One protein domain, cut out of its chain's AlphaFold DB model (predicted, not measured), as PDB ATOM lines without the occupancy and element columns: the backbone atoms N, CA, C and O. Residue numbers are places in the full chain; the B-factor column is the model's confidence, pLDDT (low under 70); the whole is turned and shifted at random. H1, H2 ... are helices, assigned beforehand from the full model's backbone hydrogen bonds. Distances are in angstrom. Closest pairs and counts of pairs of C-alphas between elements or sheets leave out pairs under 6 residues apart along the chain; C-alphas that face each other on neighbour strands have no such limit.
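AT A GLANCE: This is residues 131 to 191 of the 476 residues of an uncharacterized protein of Methylovulum psychrotolerans (UniProt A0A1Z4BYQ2). Three helices, H1, H2 and H4, pack together with their centres in a triangle: H1 and H2 fold back on each other as a helical hairpin, and H4 crosses H2 while its residues 170 to 174 reach H1. The short helix H3 sits close to the 131 end of H1, and residues 181 to 191 follow H4 as a tail with no named element. The printed part has 61 residues with four named helices, in the order H1, H2, H3, H4, and no named strand; the class is all helix. The whole is compact and rounded, with a radius of gyration of the C-alphas of 10.0 A and spans of 26 by 22 by 18 A.

HOW THE PARTS SIT: The longest helix is H2, residues 144 to 156. It touches H4, residues 169 to 180, with 17 pairs of C-alphas within 8 A; the closest are those of Ala 151 and His 178, 4.3 A apart. H2 and H4 run the same way at a steep tilt of 56 degrees. H1, residues 131 to 140, forms a helical hairpin with H2: the two run opposite ways at a shallow tilt of 28 degrees. H2 touches H1 with residues 146 to 150 alone, and their closest C-alphas are those of Ala 138 and Ile 147, 6.2 A apart. H4 touches H1 with residues 170 to 174 alone, at a steep tilt of 54 degrees, opposite ways; the closest C-alphas are those of Ile 139 and Ala 170, 5.2 A apart. The helix packing is mostly crossed, but only just, with 1 of these 3 pairs at a shallow tilt. H3, residues 158 to 161, only just touches H1, with 3 pairs of C-alphas within 8 A, the closest being those of Gly 131 and Leu 160, 6.3 A apart. H3 is close to H2 but not clearly touching, with the closest C-alphas, those of Thr 154 and Leu 160, 5.9 A apart. H3 is also close to H4 but not clearly touching, with the C-alphas of Leu 161 and Trp 175 at 7.9 A. In H1, H2 and H4 every O i to N i+4 pair is within hydrogen-bond range; H3 is too short for such a pair.

IN THESE COORDINATES: H2 measures 18.8 A from C-alpha 144, at (7.280, -18.684, -11.557), to C-alpha 156. H4 measures 16.5 A and ends with C-alpha 180 at (16.242, -10.588, -16.170). H1 measures 14.2 A and begins with C-alpha 131 at (11.809, -24.922, -27.775). H3 measures 5.9 A.

THE WHOLE: The C-alphas farthest apart are those of Gln 145 and Asn 191, 29.1 A. The printed part has no cut. The links H1 to H2 and H2 to H3 are tight, and the link H3 to H4, of 7 residues, is short. The mean pLDDT of the printed part is 93.9, and no printed residue is under 70.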
ATOM      1  N   GLY A 131      12.061 -26.227 -28.394       94.00
ATOM      2  CA  GLY A 131      11.809 -24.922 -27.775       94.00
ATOM      3  C   GLY A 131      10.363 -24.432 -27.922       94.00
ATOM      4  O   GLY A 131       9.814 -23.904 -26.964       94.00
ATOM      5  N   LEU A 132       9.701 -24.702 -29.055       93.44
ATOM      6  CA  LEU A 132       8.284 -24.364 -29.259       93.44
ATOM      7  C   LEU A 132       7.375 -25.020 -28.205       93.44
ATOM      8  O   LEU A 132       6.614 -24.322 -27.545       93.44
ATOM      9  N   ALA A 133       7.524 -26.327 -27.969       95.12
ATOM     10  CA  ALA A 133       6.745 -27.034 -26.950       95.12
ATOM     11  C   ALA A 133       7.016 -26.514 -25.525       95.12
ATOM     12  O   ALA A 133       6.112 -26.455 -24.695       95.12
ATOM     13  N   VAL A 134       8.262 -26.114 -25.238       96.25
ATOM     14  CA  VAL A 134       8.630 -25.512 -23.946       96.25
ATOM     15  C   VAL A 134       7.922 -24.170 -23.742       96.25
ATOM     16  O   VAL A 134       7.414 -23.898 -22.654       96.25
ATOM     17  N   ILE A 135       7.876 -23.335 -24.784       96.31
ATOM     18  CA  ILE A 135       7.176 -22.050 -24.759       96.31
ATOM     19  C   ILE A 135       5.673 -22.267 -24.587       96.31
ATOM     20  O   ILE A 135       5.089 -21.696 -23.671       96.31
ATOM     21  N   GLU A 136       5.053 -23.126 -25.399       94.62
ATOM     22  CA  GLU A 136       3.621 -23.439 -25.305       94.62
ATOM     23  C   GLU A 136       3.228 -23.886 -23.892       94.62
ATOM     24  O   GLU A 136       2.258 -23.376 -23.329       94.62
ATOM     25  N   GLU A 137       4.026 -24.757 -23.269       95.12
ATOM     26  CA  GLU A 137       3.797 -25.198 -21.892       95.12
ATOM     27  C   GLU A 137       3.964 -24.057 -20.873       95.12
ATOM     28  O   GLU A 137       3.187 -23.961 -19.918       95.12
ATOM     29  N   ALA A 138       4.945 -23.167 -21.056       95.81
ATOM     30  CA  ALA A 138       5.159 -22.023 -20.166       95.81
ATOM     31  C   ALA A 138       4.002 -21.017 -20.220       95.81
ATOM     32  O   ALA A 138       3.667 -20.403 -19.202       95.81
ATOM     33  N   ILE A 139       3.390 -20.865 -21.396       95.56
ATOM     34  CA  ILE A 139       2.240 -19.988 -21.613       95.56
ATOM     35  C   ILE A 139       0.946 -20.626 -21.103       95.56
ATOM     36  O   ILE A 139       0.164 -19.944 -20.440       95.56
ATOM     37  N   ALA A 140       0.734 -21.920 -21.362       94.25
ATOM     38  CA  ALA A 140      -0.460 -22.644 -20.927       94.25
ATOM     39  C   ALA A 140      -0.509 -22.838 -19.402       94.25
ATOM     40  O   ALA A 140      -1.564 -22.674 -18.790       94.25
ATOM     41  N   ASN A 141       0.634 -23.145 -18.779       92.69
ATOM     42  CA  ASN A 141       0.743 -23.472 -17.356       92.69
ATOM     43  C   ASN A 141       1.805 -22.595 -16.658       92.69
ATOM     44  O   ASN A 141       2.858 -23.101 -16.231       92.69
ATOM     45  N   PRO A 142       1.550 -21.278 -16.520       90.62
ATOM     46  CA  PRO A 142       2.530 -20.334 -16.005       90.62
ATOM     47  C   PRO A 142       2.805 -20.581 -14.519       90.62
ATOM     48  O   PRO A 142       1.951 -20.397 -13.653       90.62
ATOM     49  N   ASN A 143       4.045 -20.949 -14.210       92.56
ATOM     50  CA  ASN A 143       4.564 -21.081 -12.852       92.56
ATOM     51  C   ASN A 143       5.886 -20.313 -12.757       92.56
ATOM     52  O   ASN A 143       6.709 -20.417 -13.658       92.56
ATOM     53  N   GLN A 144       6.107 -19.558 -11.678       91.75
ATOM     54  CA  GLN A 144       7.280 -18.684 -11.557       91.75
ATOM     55  C   GLN A 144       8.613 -19.439 -11.679       91.75
ATOM     56  O   GLN A 144       9.491 -18.986 -12.409       91.75
ATOM     57  N   GLN A 145       8.762 -20.587 -11.010       93.62
ATOM     58  CA  GLN A 145       9.995 -21.379 -11.062       93.62
ATOM     59  C   GLN A 145      10.213 -21.965 -12.462       93.62
ATOM     60  O   GLN A 145      11.326 -21.926 -12.980       93.62
ATOM     61  N   PHE A 146       9.141 -22.435 -13.109       95.19
ATOM     62  CA  PHE A 146       9.210 -22.934 -14.483       95.19
ATOM     63  C   PHE A 146       9.548 -21.822 -15.486       95.19
ATOM     64  O   PHE A 146      10.448 -21.991 -16.302       95.19
ATOM     65  N   ILE A 147       8.911 -20.652 -15.374       96.00
ATOM     66  CA  ILE A 147       9.221 -19.473 -16.193       96.00
ATOM     67  C   ILE A 147      10.694 -19.085 -16.042       96.00
ATOM     68  O   ILE A 147      11.320 -18.735 -17.035       96.00
ATOM     69  N   SER A 148      11.277 -19.174 -14.843       95.88
ATOM     70  CA  SER A 148      12.709 -18.911 -14.653       95.88
ATOM     71  C   SER A 148      13.608 -19.904 -15.402       95.88
ATOM     72  O   SER A 148      14.612 -19.479 -15.967       95.88
ATOM     73  N   LEU A 149      13.251 -21.192 -15.459       96.75
ATOM     74  CA  LEU A 149      13.989 -22.191 -16.248       96.75
ATOM     75  C   LEU A 149      13.878 -21.903 -17.751       96.75
ATOM     76  O   LEU A 149      14.883 -21.846 -18.457       96.75
ATOM     77  N   VAL A 150      12.663 -21.638 -18.237       97.50
ATOM     78  CA  VAL A 150      12.428 -21.307 -19.651       97.50
ATOM     79  C   VAL A 150      13.100 -19.984 -20.033       97.50
ATOM     80  O   VAL A 150      13.657 -19.858 -21.121       97.50
ATOM     81  N   ALA A 151      13.141 -19.008 -19.128       97.00
ATOM     82  CA  ALA A 151      13.859 -17.754 -19.320       97.00
ATOM     83  C   ALA A 151      15.367 -17.963 -19.517       97.00
ATOM     84  O   ALA A 151      15.956 -17.323 -20.383       97.00
ATOM     85  N   GLN A 152      15.990 -18.880 -18.769       96.88
ATOM     86  CA  GLN A 152      17.405 -19.215 -18.964       96.88
ATOM     87  C   GLN A 152      17.658 -19.813 -20.348       96.88
ATOM     88  O   GLN A 152      18.645 -19.454 -20.990       96.88
ATOM     89  N   ARG A 153      16.763 -20.684 -20.833       96.19
ATOM     90  CA  ARG A 153      16.867 -21.231 -22.190       96.19
ATOM     91  C   ARG A 153      16.668 -20.155 -23.251       96.19
ATOM     92  O   ARG A 153      17.522 -19.993 -24.111       96.19
ATOM     93  N   THR A 154      15.586 -19.385 -23.170       96.69
ATOM     94  CA  THR A 154      15.312 -18.319 -24.149       96.69
ATOM     95  C   THR A 154      16.403 -17.249 -24.152       96.69
ATOM     96  O   THR A 154      16.654 -16.660 -25.189       96.69
ATOM     97  N   ALA A 155      17.093 -16.992 -23.035       95.81
ATOM     98  CA  ALA A 155      18.247 -16.089 -23.019       95.81
ATOM     99  C   ALA A 155      19.432 -16.620 -23.853       95.81
ATOM    100  O   ALA A 155      20.159 -15.820 -24.441       95.81
ATOM    101  N   LYS A 156      19.614 -17.948 -23.931       95.25
ATOM    102  CA  LYS A 156      20.601 -18.611 -24.807       95.25
ATOM    103  C   LYS A 156      20.112 -18.728 -26.259       95.25
ATOM    104  O   LYS A 156      20.931 -18.638 -27.168       95.25
ATOM    105  N   GLU A 157      18.804 -18.911 -26.449       94.75
ATOM    106  CA  GLU A 157      18.105 -19.100 -27.734       94.75
ATOM    107  C   GLU A 157      17.010 -18.019 -27.921       94.75
ATOM    108  O   GLU A 157      15.814 -18.306 -27.773       94.75
ATOM    109  N   PRO A 158      17.368 -16.742 -28.185       94.06
ATOM    110  CA  PRO A 158      16.399 -15.640 -28.217       94.06
ATOM    111  C   PRO A 158      15.330 -15.745 -29.307       94.06
ATOM    112  O   PRO A 158      14.256 -15.152 -29.192       94.06
ATOM    113  N   GLU A 159      15.597 -16.504 -30.367       93.62
ATOM    114  CA  GLU A 159      14.657 -16.815 -31.440       93.62
ATOM    115  C   GLU A 159      13.390 -17.529 -30.953       93.62
ATOM    116  O   GLU A 159      12.357 -17.430 -31.609       93.62
ATOM    117  N   LEU A 160      13.421 -18.176 -29.783       93.69
ATOM    118  CA  LEU A 160      12.242 -18.809 -29.184       93.69
ATOM    119  C   LEU A 160      11.164 -17.809 -28.748       93.69
ATOM    120  O   LEU A 160      10.018 -18.198 -28.547       93.69
ATOM    121  N   LEU A 161      11.514 -16.527 -28.603       93.56
ATOM    122  CA  LEU A 161      10.545 -15.459 -28.353       93.56
ATOM    123  C   LEU A 161       9.968 -14.858 -29.646       93.56
ATOM    124  O   LEU A 161       9.237 -13.868 -29.584       93.56
ATOM    125  N   GLN A 162      10.266 -15.422 -30.822       88.94
ATOM    126  CA  GLN A 162       9.560 -15.045 -32.048       88.94
ATOM    127  C   GLN A 162       8.069 -15.382 -31.910       88.94
ATOM    128  O   GLN A 162       7.703 -16.505 -31.579       88.94
ATOM    129  N   GLY A 163       7.206 -14.397 -32.161       85.44
ATOM    130  CA  GLY A 163       5.760 -14.544 -31.968       85.44
ATOM    131  C   GLY A 163       5.277 -14.255 -30.544       85.44
ATOM    132  O   GLY A 163       4.138 -14.585 -30.226       85.44
ATOM    133  N   LEU A 164       6.113 -13.634 -29.703       92.69
ATOM    134  CA  LEU A 164       5.699 -13.113 -28.402       92.69
ATOM    135  C   LEU A 164       4.432 -12.264 -28.542       92.69
ATOM    136  O   LEU A 164       4.420 -11.260 -29.252       92.69
ATOM    137  N   ASP A 165       3.392 -12.652 -27.807       92.62
ATOM    138  CA  ASP A 165       2.129 -11.925 -27.739       92.62
ATOM    139  C   ASP A 165       2.069 -11.112 -26.442       92.62
ATOM    140  O   ASP A 165       1.840 -11.647 -25.353       92.62
ATOM    141  N   VAL A 166       2.273  -9.796 -26.552       92.75
ATOM    142  CA  VAL A 166       2.295  -8.907 -25.385       92.75
ATOM    143  C   VAL A 166       0.944  -8.813 -24.712       92.75
ATOM    144  O   VAL A 166       0.929  -8.492 -23.533       92.75
ATOM    145  N   VAL A 167      -0.175  -9.120 -25.370       90.88
ATOM    146  CA  VAL A 167      -1.517  -9.043 -24.770       90.88
ATOM    147  C   VAL A 167      -1.704 -10.125 -23.701       90.88
ATOM    148  O   VAL A 167      -2.398  -9.907 -22.699       90.88
ATOM    149  N   HIS A 168      -1.004 -11.251 -23.823       93.62
ATOM    150  CA  HIS A 168      -1.064 -12.357 -22.872       93.62
ATOM    151  C   HIS A 168      -0.111 -12.168 -21.675       93.62
ATOM    152  O   HIS A 168       1.105 -12.052 -21.809       93.62
ATOM    153  N   SER A 169      -0.653 -12.230 -20.453       93.81
ATOM    154  CA  SER A 169       0.119 -12.029 -19.210       93.81
ATOM    155  C   SER A 169       1.278 -13.023 -19.038       93.81
ATOM    156  O   SER A 169       2.359 -12.650 -18.581       93.81
ATOM    157  N   ALA A 170       1.090 -14.288 -19.431       94.56
ATOM    158  CA  ALA A 170       2.139 -15.307 -19.342       94.56
ATOM    159  C   ALA A 170       3.342 -14.975 -20.242       94.56
ATOM    160  O   ALA A 170       4.485 -15.087 -19.800       94.56
ATOM    161  N   TRP A 171       3.083 -14.467 -21.450       95.69
ATOM    162  CA  TRP A 171       4.114 -13.997 -22.374       95.69
ATOM    163  C   TRP A 171       4.874 -12.800 -21.807       95.69
ATOM    164  O   TRP A 171       6.103 -12.809 -21.804       95.69
ATOM    165  N   ARG A 172       4.175 -11.816 -21.225       95.06
ATOM    166  CA  ARG A 172       4.823 -10.679 -20.544       95.06
ATOM    167  C   ARG A 172       5.722 -11.126 -19.387       95.06
ATOM    168  O   ARG A 172       6.825 -10.604 -19.227       95.06
ATOM    169  N   LYS A 173       5.283 -12.105 -18.588       95.31
ATOM    170  CA  LYS A 173       6.079 -12.671 -17.481       95.31
ATOM    171  C   LYS A 173       7.313 -13.409 -17.987       95.31
ATOM    172  O   LYS A 173       8.390 -13.232 -17.422       95.31
ATOM    173  N   LEU A 174       7.165 -14.202 -19.048       96.31
ATOM    174  CA  LEU A 174       8.288 -14.885 -19.680       96.31
ATOM    175  C   LEU A 174       9.294 -13.885 -20.259       96.31
ATOM    176  O   LEU A 174      10.490 -14.031 -20.027       96.31
ATOM    177  N   TRP A 175       8.822 -12.833 -20.927       96.56
ATOM    178  CA  TRP A 175       9.676 -11.770 -21.454       96.56
ATOM    179  C   TRP A 175      10.454 -11.047 -20.353       96.56
ATOM    180  O   TRP A 175      11.671 -10.895 -20.441       96.56
ATOM    181  N   ALA A 176       9.772 -10.666 -19.272       95.94
ATOM    182  CA  ALA A 176      10.413 -10.051 -18.113       95.94
ATOM    183  C   ALA A 176      11.504 -10.953 -17.514       95.94
ATOM    184  O   ALA A 176      12.611 -10.490 -17.212       95.94
ATOM    185  N   ALA A 177      11.214 -12.248 -17.372       96.25
ATOM    186  CA  ALA A 177      12.169 -13.226 -16.867       96.25
ATOM    187  C   ALA A 177      13.351 -13.434 -17.829       96.25
ATOM    188  O   ALA A 177      14.490 -13.474 -17.371       96.25
ATOM    189  N   HIS A 178      13.107 -13.496 -19.142       96.44
ATOM    190  CA  HIS A 178      14.135 -13.579 -20.183       96.44
ATOM    191  C   HIS A 178      15.121 -12.407 -20.095       96.44
ATOM    192  O   HIS A 178      16.331 -12.610 -19.998       96.44
ATOM    193  N   VAL A 179      14.603 -11.176 -20.037       96.44
ATOM    194  CA  VAL A 179      15.425  -9.966 -19.877       96.44
ATOM    195  C   VAL A 179      16.200  -9.990 -18.555       96.44
ATOM    196  O   VAL A 179      17.374  -9.623 -18.505       96.44
ATOM    197  N   SER A 180      15.575 -10.457 -17.472       94.75
ATOM    198  CA  SER A 180      16.242 -10.588 -16.170       94.75
ATOM    199  C   SER A 180      17.356 -11.641 -16.177       94.75
ATOM    200  O   SER A 180      18.338 -11.481 -15.456       94.75
ATOM    201  N   ALA A 181      17.234 -12.681 -17.004       94.94
ATOM    202  CA  ALA A 181      18.243 -13.719 -17.199       94.94
ATOM    203  C   ALA A 181      19.414 -13.279 -18.104       94.94
ATOM    204  O   ALA A 181      20.321 -14.072 -18.347       94.94
ATOM    205  N   GLY A 182      19.429 -12.026 -18.577       94.94
ATOM    206  CA  GLY A 182      20.478 -11.502 -19.458       94.94
ATOM    207  C   GLY A 182      20.210 -11.722 -20.947       94.94
ATOM    208  O   GLY A 182      21.123 -11.551 -21.751       94.94
ATOM    209  N   GLY A 183      18.979 -12.094 -21.310       95.06
ATOM    210  CA  GLY A 183      18.536 -12.142 -22.698       95.06
ATOM    211  C   GLY A 183      18.455 -10.756 -23.350       95.06
ATOM    212  O   GLY A 183      18.630  -9.717 -22.705       95.06
ATOM    213  N   ILE A 184      18.185 -10.740 -24.655       94.38
ATOM    214  CA  ILE A 184      18.009  -9.500 -25.416       94.38
ATOM    215  C   ILE A 184      16.742  -8.760 -24.964       94.38
ATOM    216  O   ILE A 184      15.743  -9.364 -24.582       94.38
ATOM    217  N   LEU A 185      16.775  -7.427 -25.007       94.56
ATOM    218  CA  LEU A 185      15.657  -6.599 -24.541       94.56
ATOM    219  C   LEU A 185      14.394  -6.792 -25.384       94.56
ATOM    220  O   LEU A 185      13.296  -6.883 -24.840       94.56
ATOM    221  N   TRP A 186      14.566  -6.888 -26.699       93.50
ATOM    222  CA  TRP A 186      13.488  -7.025 -27.668       93.50
ATOM    223  C   TRP A 186      13.646  -8.337 -28.433       93.50
ATOM    224  O   TRP A 186      14.766  -8.629 -28.859       93.50
ATOM    225  N   PRO A 187      12.564  -9.102 -28.659       89.31
ATOM    226  CA  PRO A 187      12.619 -10.282 -29.514       89.31
ATOM    227  C   PRO A 187      13.171  -9.952 -30.906       89.31
ATOM    228  O   PRO A 187      12.967  -8.854 -31.435       89.31
ATOM    229  N   ALA A 188      13.852 -10.918 -31.523       84.06
ATOM    230  CA  ALA A 188      14.389 -10.747 -32.868       84.06
ATOM    231  C   ALA A 188      13.265 -10.406 -33.864       84.06
ATOM    232  O   ALA A 188      12.229 -11.067 -33.891       84.06
ATOM    233  N   ASN A 189      13.485  -9.383 -34.697       83.81
ATOM    234  CA  ASN A 189      12.528  -8.866 -35.687       83.81
ATOM    235  C   ASN A 189      11.243  -8.241 -35.109       83.81
ATOM    236  O   ASN A 189      10.310  -7.974 -35.867       83.81
ATOM    237  N   ALA A 190      11.176  -7.979 -33.799       88.75
ATOM    238  CA  ALA A 190      10.044  -7.267 -33.218       88.75
ATOM    239  C   ALA A 190       9.969  -5.824 -33.740       88.75
ATOM    240  O   ALA A 190      10.964  -5.094 -33.754       88.75
ATOM    241  N   ASN A 191       8.764  -5.385 -34.104       91.12
ATOM    242  CA  ASN A 191       8.493  -3.964 -34.274       91.12
ATOM    243  C   ASN A 191       8.349  -3.330 -32.881       91.12
ATOM    244  O   ASN A 191       7.316  -3.491 -32.231       91.12
TER     245      ASN A 191